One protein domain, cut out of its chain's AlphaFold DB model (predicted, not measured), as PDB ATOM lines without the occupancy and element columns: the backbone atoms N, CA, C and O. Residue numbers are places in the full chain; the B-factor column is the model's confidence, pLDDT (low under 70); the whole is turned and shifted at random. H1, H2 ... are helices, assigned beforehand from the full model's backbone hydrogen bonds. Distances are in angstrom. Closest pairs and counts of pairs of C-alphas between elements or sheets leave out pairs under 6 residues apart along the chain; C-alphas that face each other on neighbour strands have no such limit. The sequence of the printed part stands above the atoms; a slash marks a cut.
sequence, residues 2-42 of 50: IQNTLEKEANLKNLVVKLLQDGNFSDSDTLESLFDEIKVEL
ATOM      1  N   ILE A   2     124.470  96.925 138.355       57.31
ATOM      2  CA  ILE A   2     124.250  95.623 139.040       57.31
ATOM      3  C   ILE A   2     125.423  95.191 139.940       57.31
ATOM      4  O   ILE A   2     125.223  94.621 141.007       57.31
ATOM      5  N   GLN A   3     126.652  95.501 139.526       59.50
ATOM      6  CA  GLN A   3     127.865  95.108 140.246       59.50
ATOM      7  C   GLN A   3     127.931  95.705 141.659       59.50
ATOM      8  O   GLN A   3     128.246  94.999 142.608       59.50
ATOM      9  N   ASN A   4     127.487  96.957 141.810       72.00
ATOM     10  CA  ASN A   4     127.492  97.665 143.089       72.00
ATOM     11  C   ASN A   4     126.515  97.031 144.099       72.00
ATOM     12  O   ASN A   4     126.800  96.952 145.288       72.00
ATOM     13  N   THR A   5     125.373  96.522 143.628       70.94
ATOM     14  CA  THR A   5     124.373  95.868 144.488       70.94
ATOM     15  C   THR A   5     124.846  94.492 144.961       70.94
ATOM     16  O   THR A   5     124.694  94.169 146.136       70.94
ATOM     17  N   LEU A   6     125.489  93.711 144.084       78.25
ATOM     18  CA  LEU A   6     126.076  92.417 144.454       78.25
ATOM     19  C   LEU A   6     127.263  92.576 145.418       78.25
ATOM     20  O   LEU A   6     127.426  91.775 146.337       78.25
ATOM     21  N   GLU A   7     128.070  93.627 145.254       80.94
ATOM     22  CA  GLU A   7     129.150  93.960 146.190       80.94
ATOM     23  C   GLU A   7     128.611  94.376 147.565       80.94
ATOM     24  O   GLU A   7     129.110  93.903 148.588       80.94
ATOM     25  N   LYS A   8     127.553  95.198 147.613       78.94
ATOM     26  CA  LYS A   8     126.865  95.548 148.868       78.94
ATOM     27  C   LYS A   8     126.281  94.315 149.565       78.94
ATOM     28  O   LYS A   8     126.462  94.164 150.769       78.94
ATOM     29  N   GLU A   9     125.656  93.404 148.818       83.19
ATOM     30  CA  GLU A   9     125.130  92.140 149.352       83.19
ATOM     31  C   GLU A   9     126.245  91.256 149.938       83.19
ATOM     32  O   GLU A   9     126.115  90.734 151.048       83.19
ATOM     33  N   ALA A  10     127.366  91.107 149.225       85.75
ATOM     34  CA  ALA A  10     128.509  90.325 149.693       85.75
ATOM     35  C   ALA A  10     129.135  90.924 150.966       85.75
ATOM     36  O   ALA A  10     129.468  90.191 151.902       85.75
ATOM     37  N   ASN A  11     129.244  92.253 151.031       84.12
ATOM     38  CA  ASN A  11     129.732  92.961 152.214       84.12
ATOM     39  C   ASN A  11     128.794  92.788 153.414       84.12
ATOM     40  O   ASN A  11     129.269  92.513 154.516       84.12
ATOM     41  N   LEU A  12     127.477  92.863 153.195       83.81
ATOM     42  CA  LEU A  12     126.475  92.623 154.232       83.81
ATOM     43  C   LEU A  12     126.563  91.192 154.776       83.81
ATOM     44  O   LEU A  12     126.620  90.991 155.987       83.81
ATOM     45  N   LYS A  13     126.651  90.194 153.889       86.38
ATOM     46  CA  LYS A  13     126.818  88.784 154.275       86.38
ATOM     47  C   LYS A  13     128.067  88.576 155.130       86.38
ATOM     48  O   LYS A  13     127.994  87.914 156.162       86.38
ATOM     49  N   ASN A  14     129.192  89.177 154.745       87.62
ATOM     50  CA  ASN A  14     130.432  89.097 155.520       87.62
ATOM     51  C   ASN A  14     130.313  89.763 156.897       87.62
ATOM     52  O   ASN A  14     130.852  89.241 157.874       87.62
ATOM     53  N   LEU A  15     129.610  90.894 156.990       84.19
ATOM     54  CA  LEU A  15     129.377  91.585 158.257       84.19
ATOM     55  C   LEU A  15     128.512  90.743 159.203       84.19
ATOM     56  O   LEU A  15     128.872  90.567 160.363       84.19
ATOM     57  N   VAL A  16     127.429  90.153 158.691       83.12
ATOM     58  CA  VAL A  16     126.549  89.260 159.461       83.12
ATOM     59  C   VAL A  16     127.314  88.040 159.972       83.12
ATOM     60  O   VAL A  16     127.198  87.696 161.144       83.12
ATOM     61  N   VAL A  17     128.143  87.407 159.131       87.19
ATOM     62  CA  VAL A  17     128.971  86.263 159.550       87.19
ATOM     63  C   VAL A  17     129.939  86.654 160.668       87.19
ATOM     64  O   VAL A  17     130.062  85.906 161.636       87.19
ATOM     65  N   LYS A  18     130.587  87.822 160.582       85.56
ATOM     66  CA  LYS A  18     131.475  88.312 161.648       85.56
ATOM     67  C   LYS A  18     130.729  88.565 162.957       85.56
ATOM     68  O   LYS A  18     131.192  88.125 163.998       85.56
ATOM     69  N   LEU A  19     129.563  89.204 162.906       82.44
ATOM     70  CA  LEU A  19     128.757  89.480 164.103       82.44
ATOM     71  C   LEU A  19     128.245  88.190 164.765       82.44
ATOM     72  O   LEU A  19     128.282  88.068 165.987       82.44
ATOM     73  N   LEU A  20     127.865  87.187 163.962       82.25
ATOM     74  CA  LEU A  20     127.525  85.844 164.445       82.25
ATOM     75  C   LEU A  20     128.721  85.143 165.112       82.25
ATOM     76  O   LEU A  20     128.533  84.427 166.092       82.25
ATOM     77  N   GLN A  21     129.937  85.335 164.588       84.94
ATOM     78  CA  GLN A  21     131.170  84.773 165.154       84.94
ATOM     79  C   GLN A  21     131.596  85.467 166.453       84.94
ATOM     80  O   GLN A  21     131.991  84.784 167.394       84.94
ATOM     81  N   ASP A  22     131.490  86.797 166.515       85.00
ATOM     82  CA  ASP A  22     131.760  87.590 167.724       85.00
ATOM     83  C   ASP A  22     130.663  87.424 168.793       85.00
ATOM     84  O   ASP A  22     130.853  87.805 169.947       85.00
ATOM     85  N   GLY A  23     129.499  86.867 168.430       79.69
ATOM     86  CA  GLY A  23     128.336  86.768 169.316       79.69
ATOM     87  C   GLY A  23     127.757  88.134 169.704       79.69
ATOM     88  O   GLY A  23     127.009  88.232 170.678       79.69
ATOM     89  N   ASN A  24     128.116  89.186 168.963       73.62
ATOM     90  CA  ASN A  24     127.692  90.553 169.213       73.62
ATOM     91  C   ASN A  24     126.524  90.913 168.288       73.62
ATOM     92  O   ASN A  24     126.697  91.092 167.084       73.62
ATOM     93  N   PHE A  25     125.337  91.041 168.875       74.38
ATOM     94  CA  PHE A  25     124.098  91.397 168.177       74.38
ATOM     95  C   PHE A  25     123.580  92.783 168.566       74.38
ATOM     96  O   PHE A  25     122.442  93.123 168.251       74.38
ATOM     97  N   SER A  26     124.388  93.593 169.258       77.56
ATOM     98  CA  SER A  26     123.983  94.941 169.672       77.56
ATOM     99  C   SER A  26     123.654  95.855 168.489       77.56
ATOM    100  O   SER A  26     122.887  96.796 168.654       77.56
ATOM    101  N   ASP A  27     124.164  95.539 167.298       75.19
ATOM    102  CA  ASP A  27     123.919  96.271 166.054       75.19
ATOM    103  C   ASP A  27     122.847  95.618 165.157       75.19
ATOM    104  O   ASP A  27     122.836  95.825 163.942       75.19
ATOM    105  N   SER A  28     121.941  94.809 165.722       77.38
ATOM    106  CA  SER A  28     120.897  94.123 164.943       77.38
ATOM    107  C   SER A  28     119.965  95.091 164.201       77.38
ATOM    108  O   SER A  28     119.649  94.838 163.041       77.38
ATOM    109  N   ASP A  29     119.580  96.220 164.805       81.25
ATOM    110  CA  ASP A  29     118.779  97.266 164.140       81.25
ATOM    111  C   ASP A  29     119.518  97.896 162.943       81.25
ATOM    112  O   ASP A  29     118.929  98.209 161.902       81.25
ATOM    113  N   THR A  30     120.840  98.051 163.065       82.62
ATOM    114  CA  THR A  30     121.700  98.552 161.985       82.62
ATOM    115  C   THR A  30     121.765  97.542 160.841       82.62
ATOM    116  O   THR A  30     121.674  97.922 159.673       82.62
ATOM    117  N   LEU A  31     121.881  96.248 161.159       82.81
ATOM    118  CA  LEU A  31     121.828  95.182 160.159       82.81
ATOM    119  C   LEU A  31     120.487  95.155 159.429       82.81
ATOM    120  O   LEU A  31     120.477  95.029 158.206       82.81
ATOM    121  N   GLU A  32     119.379  95.287 160.154       84.62
ATOM    122  CA  GLU A  32     118.035  95.294 159.574       84.62
ATOM    123  C   GLU A  32     117.854  96.471 158.606       84.62
ATOM    124  O   GLU A  32     117.437  96.271 157.465       84.62
ATOM    125  N   SER A  33     118.317  97.667 158.985       86.75
ATOM    126  CA  SER A  33     118.307  98.849 158.108       86.75
ATOM    127  C   SER A  33     119.121  98.644 156.821       86.75
ATOM    128  O   SER A  33     118.667  98.993 155.730       86.75
ATOM    129  N   LEU A  34     120.314  98.044 156.928       83.69
ATOM    130  CA  LEU A  34     121.160  97.737 155.769       83.69
ATOM    131  C   LEU A  34     120.541  96.649 154.871       83.69
ATOM    132  O   LEU A  34     120.679  96.699 153.646       83.69
ATOM    133  N   PHE A  35     119.841  95.674 155.461       85.94
ATOM    134  CA  PHE A  35     119.082  94.667 154.718       85.94
ATOM    135  C   PHE A  35     117.935  95.293 153.922       85.94
ATOM    136  O   PHE A  35     117.766  94.956 152.746       85.94
ATOM    137  N   ASP A  36     117.163  96.196 154.529       86.62
ATOM    138  CA  ASP A  36     116.054  96.876 153.853       86.62
ATOM    139  C   ASP A  36     116.539  97.747 152.688       86.62
ATOM    140  O   ASP A  36     115.954  97.702 151.604       86.62
ATOM    141  N   GLU A  37     117.657  98.462 152.848       84.75
ATOM    142  CA  GLU A  37     118.243  99.269 151.769       84.75
ATOM    143  C   GLU A  37     118.616  98.405 150.552       84.75
ATOM    144  O   GLU A  37     118.205  98.693 149.421       84.75
ATOM    145  N   ILE A  38     119.316  97.287 150.776       83.62
ATOM    146  CA  ILE A  38     119.716  96.364 149.703       83.62
ATOM    147  C   ILE A  38     118.489  95.716 149.052       83.62
ATOM    148  O   ILE A  38     118.436  95.560 147.829       83.62
ATOM    149  N   LYS A  39     117.470  95.367 149.843       83.81
ATOM    150  CA  LYS A  39     116.218  94.786 149.343       83.81
ATOM    151  C   LYS A  39     115.466  95.761 148.437       83.81
ATOM    152  O   LYS A  39     115.004  95.352 147.369       83.81
ATOM    153  N   VAL A  40     115.381  97.036 148.818       85.12
ATOM    154  CA  VAL A  40     114.769  98.095 148.002       85.12
ATOM    155  C   VAL A  40     115.567  98.323 146.716       85.12
ATOM    156  O   VAL A  40     114.971  98.402 145.640       85.12
ATOM    157  N   GLU A  41     116.901  98.369 146.780       81.56
ATOM    158  CA  GLU A  41     117.746  98.486 145.583       81.56
ATOM    159  C   GLU A  41     117.550  97.303 144.619       81.56
ATOM    160  O   GLU A  41     117.373  97.518 143.417       81.56
ATOM    161  N   LEU A  42     117.501  96.067 145.128       80.19
ATOM    162  CA  LEU A  42     117.250  94.863 144.325       80.19
ATOM    163  C   LEU A  42     115.856  94.875 143.678       80.19
ATOM    164  O   LEU A  42     115.720  94.563 142.495       80.19
TER     165      LEU A  42
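This is residues 2 to 42 of the 50 residues of an uncharacterized protein of Candidatus Nitrosopumilus salaria BD31 (UniProt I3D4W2). Picture a helical hairpin, in which a long helix, H1, runs the length of the model and a shorter one, H2, folds back side by side with it. The printed part has 41 residues with two named helices, H1 then H2, and no named strand; the class is all helix. It is only just compact, close to loose, with a radius of gyration of the C-alphas of 10.7 A, and flat, with spans of 32 by 16 by 8 A.

Begin with H1, residues 2 to 22, and go through the tight link of five residues to H2, residues 28 to 42. The two form a helical hairpin and run opposite ways at a shallow tilt of 19 degrees. They touch, and you will find their closest C-alphas at Glu 9 and Ile 38, 6.9 A apart. In both helices every O i to N i+4 pair is within hydrogen-bond range.

Find C-alpha 2 at (124.250, 95.623, 139.040); from there H1 runs 30.7 A to C-alpha 22. Find C-alpha 28 at (120.897, 94.123, 164.943); from there H2 runs 21.0 A to C-alpha 42 at (117.250, 94.863, 144.325).

Look at Ile 2 and Gly 23 for the two C-alphas farthest apart, 31.8 A. The printed part has no cut. In the B-factor column, residues 2 to 3 are under 70.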